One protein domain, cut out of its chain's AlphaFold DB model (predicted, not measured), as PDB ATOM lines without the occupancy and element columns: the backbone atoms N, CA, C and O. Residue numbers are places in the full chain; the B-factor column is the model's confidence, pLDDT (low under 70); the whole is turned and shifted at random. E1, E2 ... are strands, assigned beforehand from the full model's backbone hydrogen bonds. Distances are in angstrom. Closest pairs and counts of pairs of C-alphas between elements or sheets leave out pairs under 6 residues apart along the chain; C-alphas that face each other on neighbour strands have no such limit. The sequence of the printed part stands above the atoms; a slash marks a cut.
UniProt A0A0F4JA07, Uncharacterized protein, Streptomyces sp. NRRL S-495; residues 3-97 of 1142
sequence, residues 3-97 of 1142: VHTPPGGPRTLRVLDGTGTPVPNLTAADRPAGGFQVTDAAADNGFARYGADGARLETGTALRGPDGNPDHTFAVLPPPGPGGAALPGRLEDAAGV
ATOM      1  N   VAL A   3     -55.516  38.470 -14.945       67.50
ATOM      2  CA  VAL A   3     -56.203  37.207 -15.233       67.50
ATOM      3  C   VAL A   3     -57.392  37.097 -14.289       67.50
ATOM      4  O   VAL A   3     -57.220  37.070 -13.073       67.50
ATOM      5  N   HIS A   4     -58.599  37.096 -14.846       70.44
ATOM      6  CA  HIS A   4     -59.843  37.182 -14.087       70.44
ATOM      7  C   HIS A   4     -60.719  35.947 -14.310       70.44
ATOM      8  O   HIS A   4     -60.830  35.447 -15.432       70.44
ATOM      9  N   THR A   5     -61.363  35.473 -13.243       65.50
ATOM     10  CA  THR A   5     -62.429  34.467 -13.298       65.50
ATOM     11  C   THR A   5     -63.786  35.170 -13.187       65.50
ATOM     12  O   THR A   5     -64.032  35.798 -12.156       65.50
ATOM     13  N   PRO A   6     -64.677  35.074 -14.192       61.06
ATOM     14  CA  PRO A   6     -66.007  35.669 -14.115       61.06
ATOM     15  C   PRO A   6     -66.814  35.111 -12.928       61.06
ATOM     16  O   PRO A   6     -66.769  33.900 -12.687       61.06
ATOM     17  N   PRO A   7     -67.583  35.939 -12.200       53.50
ATOM     18  CA  PRO A   7     -68.466  35.446 -11.149       53.50
ATOM     19  C   PRO A   7     -69.639  34.638 -11.738       53.50
ATOM     20  O   PRO A   7     -70.328  35.112 -12.639       53.50
ATOM     21  N   GLY A   8     -69.887  33.433 -11.203       53.78
ATOM     22  CA  GLY A   8     -71.135  32.679 -11.424       53.78
ATOM     23  C   GLY A   8     -71.128  31.526 -12.444       53.78
ATOM     24  O   GLY A   8     -72.202  31.122 -12.879       53.78
ATOM     25  N   GLY A   9     -69.978  30.954 -12.815       57.06
ATOM     26  CA  GLY A   9     -69.903  29.790 -13.719       57.06
ATOM     27  C   GLY A   9     -68.643  28.934 -13.520       57.06
ATOM     28  O   GLY A   9     -67.855  29.228 -12.619       57.06
ATOM     29  N   PRO A  10     -68.425  27.872 -14.328       57.28
ATOM     30  CA  PRO A  10     -67.187  27.094 -14.278       57.28
ATOM     31  C   PRO A  10     -65.969  28.012 -14.462       57.28
ATOM     32  O   PRO A  10     -65.971  28.891 -15.332       57.28
ATOM     33  N   ARG A  11     -64.946  27.819 -13.617       65.12
ATOM     34  CA  ARG A  11     -63.727  28.642 -13.554       65.12
ATOM     35  C   ARG A  11     -63.067  28.708 -14.935       65.12
ATOM     36  O   ARG A  11     -62.405  27.773 -15.363       65.12
ATOM     37  N   THR A  12     -63.272  29.823 -15.629       66.06
ATOM     38  CA  THR A  12     -62.659  30.140 -16.922       66.06
ATOM     39  C   THR A  12     -61.811  31.388 -16.741       66.06
ATOM     40  O   THR A  12     -62.307  32.420 -16.295       66.06
ATOM     41  N   LEU A  13     -60.512  31.290 -17.018       77.00
ATOM     42  CA  LEU A  13     -59.591  32.414 -16.887       77.00
ATOM     43  C   LEU A  13     -59.632  33.264 -18.162       77.00
ATOM     44  O   LEU A  13     -59.493  32.747 -19.269       77.00
ATOM     45  N   ARG A  14     -59.804  34.578 -18.012       78.44
ATOM     46  CA  ARG A  14     -59.717  35.547 -19.114       78.44
ATOM     47  C   ARG A  14     -58.581  36.518 -18.874       78.44
ATOM     48  O   ARG A  14     -58.364  36.945 -17.743       78.44
ATOM     49  N   VAL A  15     -57.890  36.884 -19.945       83.19
ATOM     50  CA  VAL A  15     -56.834  37.893 -19.914       83.19
ATOM     51  C   VAL A  15     -57.452  39.258 -20.188       83.19
ATOM     52  O   VAL A  15     -58.040  39.453 -21.245       83.19
ATOM     53  N   LEU A  16     -57.339  40.185 -19.238       83.56
ATOM     54  CA  LEU A  16     -57.879  41.541 -19.326       83.56
ATOM     55  C   LEU A  16     -56.753  42.583 -19.394       83.56
ATOM     56  O   LEU A  16     -55.704  42.430 -18.754       83.56
ATOM     57  N   ASP A  17     -56.967  43.657 -20.148       82.25
ATOM     58  CA  ASP A  17     -56.091  44.827 -20.164       82.25
ATOM     59  C   ASP A  17     -56.253  45.687 -18.891       82.25
ATOM     60  O   ASP A  17     -56.944  45.316 -17.940       82.25
ATOM     61  N   GLY A  18     -55.576  46.840 -18.839       75.88
ATOM     62  CA  GLY A  18     -55.656  47.766 -17.700       75.88
ATOM     63  C   GLY A  18     -57.028  48.426 -17.499       75.88
ATOM     64  O   GLY A  18     -57.247  49.037 -16.459       75.88
ATOM     65  N   THR A  19     -57.942  48.294 -18.464       81.31
ATOM     66  CA  THR A  19     -59.315  48.821 -18.424       81.31
ATOM     67  C   THR A  19     -60.354  47.747 -18.088       81.31
ATOM     68  O   THR A  19     -61.539  48.050 -17.985       81.31
ATOM     69  N   GLY A  20     -59.924  46.494 -17.891       74.00
ATOM     70  CA  GLY A  20     -60.818  45.362 -17.643       74.00
ATOM     71  C   GLY A  20     -61.419  44.755 -18.916       74.00
ATOM     72  O   GLY A  20     -62.288  43.887 -18.820       74.00
ATOM     73  N   THR A  21     -60.952  45.162 -20.098       81.44
ATOM     74  CA  THR A  21     -61.415  44.633 -21.387       81.44
ATOM     75  C   THR A  21     -60.625  43.371 -21.746       81.44
ATOM     76  O   THR A  21     -59.406  43.359 -21.563       81.44
ATOM     77  N   PRO A  22     -61.260  42.295 -22.254       81.75
ATOM     78  CA  PRO A  22     -60.538  41.119 -22.726       81.75
ATOM     79  C   PRO A  22     -59.503  41.475 -23.792       81.75
ATOM     80  O   PRO A  22     -59.834  42.112 -24.791       81.75
ATOM     81  N   VAL A  23     -58.261  41.036 -23.592       84.94
ATOM     82  CA  VAL A  23     -57.203  41.209 -24.586       84.94
ATOM     83  C   VAL A  23     -57.443  40.198 -25.709       84.94
ATOM     84  O   VAL A  23     -57.460  38.993 -25.438       84.94
ATOM     85  N   PRO A  24     -57.640  40.643 -26.962       81.38
ATOM     86  CA  PRO A  24     -57.824  39.729 -28.080       81.38
ATOM     87  C   PRO A  24     -56.591  38.830 -28.255       81.38
ATOM     88  O   PRO A  24     -55.466  39.249 -27.997       81.38
ATOM     89  N   ASN A  25     -56.815  37.590 -28.697       85.19
ATOM     90  CA  ASN A  25     -55.802  36.551 -28.950       85.19
ATOM     91  C   ASN A  25     -55.076  35.980 -27.718       85.19
ATOM     92  O   ASN A  25     -54.390  34.970 -27.860       85.19
ATOM     93  N   LEU A  26     -55.267  36.538 -26.516       88.56
ATOM     94  CA  LEU A  26     -54.710  35.977 -25.286       88.56
ATOM     95  C   LEU A  26     -55.728  35.096 -24.559       88.56
ATOM     96  O   LEU A  26     -56.831  35.521 -24.216       88.56
ATOM     97  N   THR A  27     -55.325  33.867 -24.256       87.62
ATOM     98  CA  THR A  27     -56.095  32.931 -23.429       87.62
ATOM     99  C   THR A  27     -55.311  32.580 -22.177       87.62
ATOM    100  O   THR A  27     -54.083  32.613 -22.185       87.62
ATOM    101  N   ALA A  28     -56.007  32.274 -21.082       87.81
ATOM    102  CA  ALA A  28     -55.376  31.823 -19.852       87.81
ATOM    103  C   ALA A  28     -55.932  30.463 -19.422       87.81
ATOM    104  O   ALA A  28     -57.132  30.218 -19.532       87.81
ATOM    105  N   ALA A  29     -55.064  29.592 -18.915       87.25
ATOM    106  CA  ALA A  29     -55.434  28.280 -18.393       87.25
ATOM    107  C   ALA A  29     -54.713  27.995 -17.070       87.25
ATOM    108  O   ALA A  29     -53.538  28.334 -16.907       87.25
ATOM    109  N   ASP A  30     -55.420  27.379 -16.122       83.56
ATOM    110  CA  ASP A  30     -54.838  26.936 -14.852       83.56
ATOM    111  C   ASP A  30     -53.830  25.801 -15.091       83.56
ATOM    112  O   ASP A  30     -54.025  24.949 -15.961       83.56
ATOM    113  N   ARG A  31     -52.745  25.769 -14.307       83.44
ATOM    114  CA  ARG A  31     -51.726  24.711 -14.399       83.44
ATOM    115  C   ARG A  31     -51.919  23.640 -13.313       83.44
ATOM    116  O   ARG A  31     -52.201  23.996 -12.169       83.44
ATOM    117  N   PRO A  32     -51.656  22.348 -13.607       69.38
ATOM    118  CA  PRO A  32     -51.807  21.244 -12.645       69.38
ATOM    119  C   PRO A  32     -50.996  21.371 -11.342       69.38
ATOM    120  O   PRO A  32     -51.335  20.732 -10.354       69.38
ATOM    121  N   ALA A  33     -49.935  22.188 -11.327       66.44
ATOM    122  CA  ALA A  33     -49.044  22.399 -10.178       66.44
ATOM    123  C   ALA A  33     -49.246  23.759  -9.467       66.44
ATOM    124  O   ALA A  33     -48.416  24.153  -8.652       66.44
ATOM    125  N   GLY A  34     -50.328  24.484  -9.779       74.25
ATOM    126  CA  GLY A  34     -50.572  25.854  -9.312       74.25
ATOM    127  C   GLY A  34     -50.075  26.928 -10.294       74.25
ATOM    128  O   GLY A  34     -49.165  26.694 -11.090       74.25
ATOM    129  N   GLY A  35     -50.706  28.108 -10.256       85.69
ATOM    130  CA  GLY A  35     -50.469  29.206 -11.204       85.69
ATOM    131  C   GLY A  35     -51.276  29.093 -12.506       85.69
ATOM    132  O   GLY A  35     -52.203  28.288 -12.609       85.69
ATOM    133  N   PHE A  36     -50.924  29.907 -13.505       87.56
ATOM    134  CA  PHE A  36     -51.625  29.979 -14.793       87.56
ATOM    135  C   PHE A  36     -50.653  30.146 -15.971       87.56
ATOM    136  O   PHE A  36     -49.545  30.668 -15.831       87.56
ATOM    137  N   GLN A  37     -51.060  29.683 -17.149       90.62
ATOM    138  CA  GLN A  37     -50.386  29.932 -18.421       90.62
ATOM    139  C   GLN A  37     -51.206  30.936 -19.219       90.62
ATOM    140  O   GLN A  37     -52.411  30.752 -19.347       90.62
ATOM    141  N   VAL A  38     -50.553  31.959 -19.762       90.94
ATOM    142  CA  VAL A  38     -51.133  32.846 -20.772       90.94
ATOM    143  C   VAL A  38     -50.579  32.446 -22.133       90.94
ATOM    144  O   VAL A  38     -49.362  32.435 -22.300       90.94
ATOM    145  N   THR A  39     -51.454  32.127 -23.078       90.44
ATOM    146  CA  THR A  39     -51.117  31.729 -24.449       90.44
ATOM    147  C   THR A  39     -51.590  32.796 -25.427       90.44
ATOM    148  O   THR A  39     -52.734  33.242 -25.342       90.44
ATOM    149  N   ASP A  40     -50.715  33.178 -26.350       89.25
ATOM    150  CA  ASP A  40     -50.959  34.164 -27.396       89.25
ATOM    151  C   ASP A  40     -51.149  33.481 -28.753       89.25
ATOM    152  O   ASP A  40     -50.197  33.009 -29.378       89.25
ATOM    153  N   ALA A  41     -52.394  33.442 -29.223       84.81
ATOM    154  CA  ALA A  41     -52.743  32.871 -30.518       84.81
ATOM    155  C   ALA A  41     -52.188  33.684 -31.702       84.81
ATOM    156  O   ALA A  41     -52.019  33.126 -32.781       84.81
ATOM    157  N   ALA A  42     -51.876  34.975 -31.519       83.25
ATOM    158  CA  ALA A  42     -51.251  35.797 -32.557       83.25
ATOM    159  C   ALA A  42     -49.737  35.541 -32.683       83.25
ATOM    160  O   ALA A  42     -49.138  35.896 -33.696       83.25
ATOM    161  N   ALA A  43     -49.129  34.901 -31.680       77.69
ATOM    162  CA  ALA A  43     -47.730  34.483 -31.667       77.69
ATOM    163  C   ALA A  43     -47.591  32.953 -31.801       77.69
ATOM    164  O   ALA A  43     -46.753  32.342 -31.137       77.69
ATOM    165  N   ASP A  44     -48.448  32.327 -32.617       80.25
ATOM    166  CA  ASP A  44     -48.511  30.875 -32.851       80.25
ATOM    167  C   ASP A  44     -48.562  30.041 -31.570       80.25
ATOM    168  O   ASP A  44     -47.904  29.011 -31.418       80.25
ATOM    169  N   ASN A  45     -49.388  30.501 -30.632       85.75
ATOM    170  CA  ASN A  45     -49.572  29.904 -29.315       85.75
ATOM    171  C   ASN A  45     -48.316  29.946 -28.430       85.75
ATOM    172  O   ASN A  45     -48.210  29.168 -27.477       85.75
ATOM    173  N   GLY A  46     -47.388  30.874 -28.691       87.06
ATOM    174  CA  GLY A  46     -46.362  31.259 -27.723       87.06
ATOM    175  C   GLY A  46     -46.993  31.609 -26.372       87.06
ATOM    176  O   GLY A  46     -48.143  32.047 -26.296       87.06
ATOM    177  N   PHE A  47     -46.276  31.366 -25.278       91.38
ATOM    178  CA  PHE A  47     -46.872  31.455 -23.947       91.38
ATOM    179  C   PHE A  47     -45.935  32.008 -22.877       91.38
ATOM    180  O   PHE A  47     -44.713  31.937 -22.973       91.38
ATOM    181  N   ALA A  48     -46.526  32.503 -21.795       91.44
ATOM    182  CA  ALA A  48     -45.837  32.809 -20.550       91.44
ATOM    183  C   ALA A  48     -46.517  32.074 -19.391       91.44
ATOM    184  O   ALA A  48     -47.743  32.060 -19.269       91.44
ATOM    185  N   ARG A  49     -45.717  31.439 -18.534       91.50
ATOM    186  CA  ARG A  49     -46.183  30.702 -17.356       91.50
ATOM    187  C   ARG A  49     -45.904  31.507 -16.100       91.50
ATOM    188  O   ARG A  49     -44.805  32.033 -15.942       91.50
ATOM    189  N   TYR A  50     -46.879  31.552 -15.204       89.12
ATOM    190  CA  TYR A  50     -46.836  32.325 -13.969       89.12
ATOM    191  C   TYR A  50     -47.106  31.435 -12.756       89.12
ATOM    192  O   TYR A  50     -47.831  30.440 -12.859       89.12
ATOM    193  N   GLY A  51     -46.507  31.786 -11.619       86.69
ATOM    194  CA  GLY A  51     -46.755  31.159 -10.325       86.69
ATOM    195  C   GLY A  51     -48.112  31.553  -9.747       86.69
ATOM    196  O   GLY A  51     -48.818  32.406 -10.284       86.69
ATOM    197  N   ALA A  52     -48.492  30.928  -8.630       82.00
ATOM    198  CA  ALA A  52     -49.718  31.279  -7.906       82.00
ATOM    199  C   ALA A  52     -49.677  32.706  -7.317       82.00
ATOM    200  O   ALA A  52     -50.720  33.308  -7.091       82.00
ATOM    201  N   ASP A  53     -48.475  33.243  -7.111       82.50
ATOM    202  CA  ASP A  53     -48.181  34.618  -6.700       82.50
ATOM    203  C   ASP A  53     -48.197  35.626  -7.868       82.50
ATOM    204  O   ASP A  53     -48.014  36.823  -7.660       82.50
ATOM    205  N   GLY A  54     -48.406  35.155  -9.103       76.56
ATOM    206  CA  GLY A  54     -48.374  35.975 -10.311       76.56
ATOM    207  C   GLY A  54     -46.967  36.299 -10.825       76.56
ATOM    208  O   GLY A  54     -46.850  37.021 -11.817       76.56
ATOM    209  N   ALA A  55     -45.898  35.766 -10.221       84.44
ATOM    210  CA  ALA A  55     -44.539  35.941 -10.728       84.44
ATOM    211  C   ALA A  55     -44.333  35.136 -12.021       84.44
ATOM    212  O   ALA A  55     -44.771  33.988 -12.129       84.44
ATOM    213  N   ARG A  56     -43.663  35.715 -13.029       85.75
ATOM    214  CA  ARG A  56     -43.374  35.003 -14.287       85.75
ATOM    215  C   ARG A  56     -42.313  33.934 -14.043       85.75
ATOM    216  O   ARG A  56     -41.198  34.255 -13.648       85.75
ATOM    217  N   LEU A  57     -42.657  32.688 -14.338       88.94
ATOM    218  CA  LEU A  57     -41.798  31.525 -14.146       88.94
ATOM    219  C   LEU A  57     -41.023  31.151 -15.399       88.94
ATOM    220  O   LEU A  57     -39.883  30.733 -15.267       88.94
ATOM    221  N   GLU A  58     -41.638  31.230 -16.583       91.38
ATOM    222  CA  GLU A  58     -41.043  30.782 -17.853       91.38
ATOM    223  C   GLU A  58     -41.737  31.452 -19.049       91.38
ATOM    224  O   GLU A  58     -42.918  31.800 -18.970       91.38
ATOM    225  N   THR A  59     -41.028  31.563 -20.171       90.81
ATOM    226  CA  THR A  59     -41.578  31.965 -21.474       90.81
ATOM    227  C   THR A  59     -41.347  30.842 -22.479       90.81
ATOM    228  O   THR A  59     -40.222  30.364 -22.603       90.81
ATOM    229  N   GLY A  60     -42.396  30.424 -23.185       90.88
ATOM    230  CA  GLY A  60     -42.346  29.471 -24.288       90.88
ATOM    231  C   GLY A  60     -42.481  30.177 -25.631       90.88
ATOM    232  O   GLY A  60     -43.537  30.731 -25.935       90.88
ATOM    233  N   THR A  61     -41.429  30.134 -26.441       90.19
ATOM    234  CA  THR A  61     -41.428  30.670 -27.808       90.19
ATOM    235  C   THR A  61     -41.694  29.542 -28.796       90.19
ATOM    236  O   THR A  61     -40.971  28.544 -28.778       90.19
ATOM    237  N   ALA A  62     -42.704  29.694 -29.655       89.38
ATOM    238  CA  ALA A  62     -42.983  28.741 -30.725       89.38
ATOM    239  C   ALA A  62     -41.816  28.704 -31.724       89.38
ATOM    240  O   ALA A  62     -41.337  29.747 -32.174       89.38
ATOM    241  N   LEU A  63     -41.347  27.502 -32.056       90.38
ATOM    242  CA  LEU A  63     -40.315  27.293 -33.065       90.38
ATOM    243  C   LEU A  63     -40.956  26.990 -34.417       90.38
ATOM    244  O   LEU A  63     -42.018  26.372 -34.498       90.38
ATOM    245  N   ARG A  64     -40.292  27.426 -35.486       87.06
ATOM    246  CA  ARG A  64     -40.738  27.209 -36.864       87.06
ATOM    247  C   ARG A  64     -39.731  26.389 -37.642       87.06
ATOM    248  O   ARG A  64     -38.533  26.474 -37.373       87.06
ATOM    249  N   GLY A  65     -40.228  25.675 -38.646       79.75
ATOM    250  CA  GLY A  65     -39.429  25.021 -39.669       79.75
ATOM    251  C   GLY A  65     -38.781  26.009 -40.655       79.75
ATOM    252  O   GLY A  65     -38.918  27.232 -40.524       79.75
ATOM    253  N   PRO A  66     -38.053  25.496 -41.664       71.19
ATOM    254  CA  PRO A  66     -37.393  26.318 -42.684       71.19
ATOM    255  C   PRO A  66     -38.376  27.076 -43.588       71.19
ATOM    256  O   PRO A  66     -38.044  28.126 -44.127       71.19
ATOM    257  N   ASP A  67     -39.584  26.539 -43.755       71.19
ATOM    258  CA  ASP A  67     -40.692  27.112 -44.525       71.19
ATOM    259  C   ASP A  67     -41.497  28.159 -43.733       71.19
ATOM    260  O   ASP A  67     -42.437  28.750 -44.261       71.19
ATOM    261  N   GLY A  68     -41.121  28.410 -42.473       73.62
ATOM    262  CA  GLY A  68     -41.805  29.338 -41.575       73.62
ATOM    263  C   GLY A  68     -43.072  28.768 -40.929       73.62
ATOM    264  O   GLY A  68     -43.707  29.468 -40.133       73.62
ATOM    265  N   ASN A  69     -43.431  27.511 -41.203       81.00
ATOM    266  CA  ASN A  69     -44.558  26.871 -40.534       81.00
ATOM    267  C   ASN A  69     -44.175  26.457 -39.106       81.00
ATOM    268  O   ASN A  69     -43.005  26.153 -38.853       81.00
ATOM    269  N   PRO A  70     -45.119  26.453 -38.149       80.69
ATOM    270  CA  PRO A  70     -44.844  26.000 -36.790       80.69
ATOM    271  C   PRO A  70     -44.344  24.551 -36.778       80.69
ATOM    272  O   PRO A  70     -44.996  23.668 -37.324       80.69
ATOM    273  N   ASP A  71     -43.230  24.291 -36.094       79.38
ATOM    274  CA  ASP A  71     -42.678  22.938 -35.894       79.38
ATOM    275  C   ASP A  71     -43.314  22.237 -34.673       79.38
ATOM    276  O   ASP A  71     -42.794  21.269 -34.129       79.38
ATOM    277  N   HIS A  72     -44.430  22.780 -34.170       84.31
ATOM    278  CA  HIS A  72     -45.174  22.280 -33.006       84.31
ATOM    279  C   HIS A  72     -44.316  22.025 -31.750       84.31
ATOM    280  O   HIS A  72     -44.674  21.217 -30.891       84.31
ATOM    281  N   THR A  73     -43.199  22.744 -31.619       89.75
ATOM    282  CA  THR A  73     -42.309  22.711 -30.460       89.75
ATOM    283  C   THR A  73     -42.065  24.114 -29.918       89.75
ATOM    284  O   THR A  73     -42.171  25.116 -30.630       89.75
ATOM    285  N   PHE A  74     -41.748  24.185 -28.628       91.56
ATOM    286  CA  PHE A  74     -41.581  25.425 -27.886       91.56
ATOM    287  C   PHE A  74     -40.234  25.446 -27.176       91.56
ATOM    288  O   PHE A  74     -39.899  24.558 -26.390       91.56
ATOM    289  N   ALA A  75     -39.469  26.503 -27.416       92.69
ATOM    290  CA  ALA A  75     -38.297  26.833 -26.628       92.69
ATOM    291  C   ALA A  75     -38.744  27.499 -25.322       92.69
ATOM    292  O   ALA A  75     -39.194  28.645 -25.329       92.69
ATOM    293  N   VAL A  76     -38.626  26.781 -24.205       93.38
ATOM    294  CA  VAL A  76     -39.064  27.243 -22.887       93.38
ATOM    295  C   VAL A  76     -37.869  27.717 -22.075       93.38
ATOM    296  O   VAL A  76     -37.019  26.919 -21.668       93.38
ATOM    297  N   LEU A  77     -37.817  29.024 -21.838       92.31
ATOM    298  CA  LEU A  77     -36.750  29.704 -21.114       92.31
ATOM    299  C   LEU A  77     -37.243  30.199 -19.747       92.31
ATOM    300  O   LEU A  77     -38.318  30.803 -19.671       92.31
ATOM    301  N   PRO A  78     -36.469  30.000 -18.669       90.06
ATOM    302  CA  PRO A  78     -36.728  30.664 -17.397       90.06
ATOM    303  C   PRO A  78     -36.369  32.167 -17.471       90.06
ATOM    304  O   PRO A  78     -35.693  32.608 -18.407       90.06
ATOM    305  N   PRO A  79     -36.794  32.977 -16.484       84.56
ATOM    306  CA  PRO A  79     -36.332  34.339 -16.295       84.56
ATOM    307  C   PRO A  79     -34.801  34.415 -16.256       84.56
ATOM    308  O   PRO A  79     -34.154  33.473 -15.785       84.56
ATOM    309  N   PRO A  80     -34.210  35.542 -16.696       82.31
ATOM    310  CA  PRO A  80     -32.782  35.777 -16.537       82.31
ATOM    311  C   PRO A  80     -32.359  35.646 -15.070       82.31
ATOM    312  O   PRO A  80     -33.088  36.064 -14.166       82.31
ATOM    313  N   GLY A  81     -31.175  35.083 -14.838       78.00
ATOM    314  CA  GLY A  81     -30.598  34.960 -13.504       78.00
ATOM    315  C   GLY A  81     -30.168  36.310 -12.909       78.00
ATOM    316  O   GLY A  81     -30.219  37.346 -13.585       78.00
ATOM    317  N   PRO A  82     -29.696  36.320 -11.648       69.44
ATOM    318  CA  PRO A  82     -29.125  37.510 -11.018       69.44
ATOM    319  C   PRO A  82     -28.032  38.125 -11.907       69.44
ATOM    320  O   PRO A  82     -27.114  37.427 -12.331       69.44
ATOM    321  N   GLY A  83     -28.150  39.417 -12.231       72.12
ATOM    322  CA  GLY A  83     -27.245  40.110 -13.163       72.12
ATOM    323  C   GLY A  83     -27.661  40.071 -14.641       72.12
ATOM    324  O   GLY A  83     -26.925  40.573 -15.483       72.12
ATOM    325  N   GLY A  84     -28.831  39.511 -14.972       75.38
ATOM    326  CA  GLY A  84     -29.394  39.531 -16.330       75.38
ATOM    327  C   GLY A  84     -28.881  38.427 -17.261       75.38
ATOM    328  O   GLY A  84     -29.209  38.435 -18.445       75.38
ATOM    329  N   ALA A  85     -28.104  37.466 -16.750       75.88
ATOM    330  CA  ALA A  85     -27.586  36.355 -17.545       75.88
ATOM    331  C   ALA A  85     -28.713  35.403 -17.983       75.88
ATOM    332  O   ALA A  85     -29.513  34.946 -17.161       75.88
ATOM    333  N   ALA A  86     -28.761  35.074 -19.276       80.25
ATOM    334  CA  ALA A  86     -29.687  34.076 -19.799       80.25
ATOM    335  C   ALA A  86     -29.312  32.681 -19.273       80.25
ATOM    336  O   ALA A  86     -28.173  32.238 -19.415       80.25
ATOM    337  N   LEU A  87     -30.277  31.990 -18.669       84.50
ATOM    338  CA  LEU A  87     -30.117  30.612 -18.212       84.50
ATOM    339  C   LEU A  87     -30.545  29.637 -19.323       84.50
ATOM    340  O   LEU A  87     -31.448  29.962 -20.100       84.50
ATOM    341  N   PRO A  88     -29.930  28.442 -19.415       87.44
ATOM    342  CA  PRO A  88     -30.341  27.433 -20.381       87.44
ATOM    343  C   PRO A  88     -31.777  26.971 -20.104       87.44
ATOM    344  O   PRO A  88     -32.162  26.700 -18.966       87.44
ATOM    345  N   GLY A  89     -32.565  26.882 -21.168       92.31
ATOM    346  CA  GLY A  89     -33.931  26.381 -21.163       92.31
ATOM    347  C   GLY A  89     -34.045  24.940 -21.644       92.31
ATOM    348  O   GLY A  89     -33.063  24.207 -21.786       92.31
ATOM    349  N   ARG A  90     -35.281  24.545 -21.941       93.31
ATOM    350  CA  ARG A  90     -35.632  23.220 -22.468       93.31
ATOM    351  C   ARG A  90     -36.543  23.338 -23.681       93.31
ATOM    352  O   ARG A  90     -37.198  24.358 -23.876       93.31
ATOM    353  N   LEU A  91     -36.603  22.266 -24.457       93.38
ATOM    354  CA  LEU A  91     -37.576  22.119 -25.529       93.38
ATOM    355  C   LEU A  91     -38.817  21.391 -24.996       93.38
ATOM    356  O   LEU A  91     -38.684  20.389 -24.290       93.38
ATOM    357  N   GLU A  92     -40.003  21.883 -25.334       93.31
ATOM    358  CA  GLU A  92     -41.284  21.212 -25.095       93.31
ATOM    359  C   GLU A  92     -42.003  20.945 -26.420       93.31
ATOM    360  O   GLU A  92     -41.851  21.709 -27.372       93.31
ATOM    361  N   ASP A  93     -42.765  19.859 -26.492       89.38
ATOM    362  CA  ASP A  93     -43.688  19.605 -27.601       89.38
ATOM    363  C   ASP A  93     -45.014  20.370 -27.424       89.38
ATOM    364  O   ASP A  93     -45.240  21.057 -26.424       89.38
ATOM    365  N   ALA A  94     -45.923  20.247 -28.394       84.94
ATOM    366  CA  ALA A  94     -47.238  20.882 -28.340       84.94
ATOM    367  C   ALA A  94     -48.137  20.399 -27.189       84.94
ATOM    368  O   ALA A  94     -49.077  21.104 -26.821       84.94
ATOM    369  N   ALA A  95     -47.854  19.235 -26.595       85.38
ATOM    370  CA  ALA A  95     -48.544  18.745 -25.405       85.38
ATOM    371  C   ALA A  95     -47.940  19.303 -24.099       85.38
ATOM    372  O   ALA A  95     -48.448  19.020 -23.012       85.38
ATOM    373  N   GLY A  96     -46.870  20.103 -24.185       83.75
ATOM    374  CA  GLY A  96     -46.138  20.639 -23.039       83.75
ATOM    375  C   GLY A  96     -45.204  19.618 -22.385       83.75
ATOM    376  O   GLY A  96     -44.750  19.832 -21.258       83.75
ATOM    377  N   VAL A  97     -44.920  18.500 -23.057       88.50
ATOM    378  CA  VAL A  97     -43.991  17.478 -22.574       88.50
ATOM    379  C   VAL A  97     -42.574  17.883 -22.952       88.50
ATOM    380  O   VAL A  97     -42.286  18.268 -24.085       88.50
TER     381      VAL A  97
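Overview. This is residues 3 to 97 of the 1142 residues of an uncharacterized protein of Streptomyces sp. NRRL S-495 (UniProt A0A0F4JA07). Look for one long, strongly twisted sheet of seven strands, a single wall laid strand beside strand in chain order, with no helix packed over either face. At one end E2 folds sharply toward E1 and the loop of residues 5 to 13; at the other, E6 bends beside E7. The printed part has 95 residues, no named helix and seven named strands, E1 to E7, which is also the sheet's order, antiparallel throughout; the class is all strand, though only 44 residues are in named elements. It is only just compact, close to loose, with a radius of gyration of the C-alphas of 14.7 A and spans of 44 by 36 by 26 A.

Along the chain. Find C-alpha 56 at (-43.374, 35.003, -14.287); from there E5 runs 24.0 A to residue 64. Before it come E4, residues 46 to 50, E3, residues 36 to 40, E2, residues 22 to 30 and 17.2 A long, and E1, residues 14 to 16, beginning at (-59.717, 35.547, -19.114). After it come E6, residues 70 to 77 and 18.0 A, and E7, residues 89 to 93, ending at (-43.688, 19.605, -27.601).

Arrangement. The strands form a meander, each the antiparallel neighbour of the one before. E4 and E5 are a hairpin at 167 degrees; find N 47 and O 60 2.9 A apart. E5 and E6 pair through N 61 and O 75, 2.9 A. E6 bends by 57 degrees at residue 73; beside it is edge strand E7, with N 74 and O 92 at 2.8 A. On the other side of E4, look at N 38 and O 48, 2.9 A, for E3. E2 bends by 105 degrees at residue 25: within hydrogen-bond range are N 27 and O 39, 2.9 A, across its pair with E3, and N 23 and O 15, 2.8 A, across its pair with edge strand E1. Residues 3 to 4 pair antiparallel with residues 14 to 15 of E1.

Size, cuts and confidence. The C-alphas farthest apart are those of Gly 8 and Pro 66, 46.4 A. The printed part has no cut. The link from E6 to E7, 11 residues, is long; the others are tight. Confidence is under 70 at residue 3, residues 5 to 12, residues 32 to 33 and residue 82.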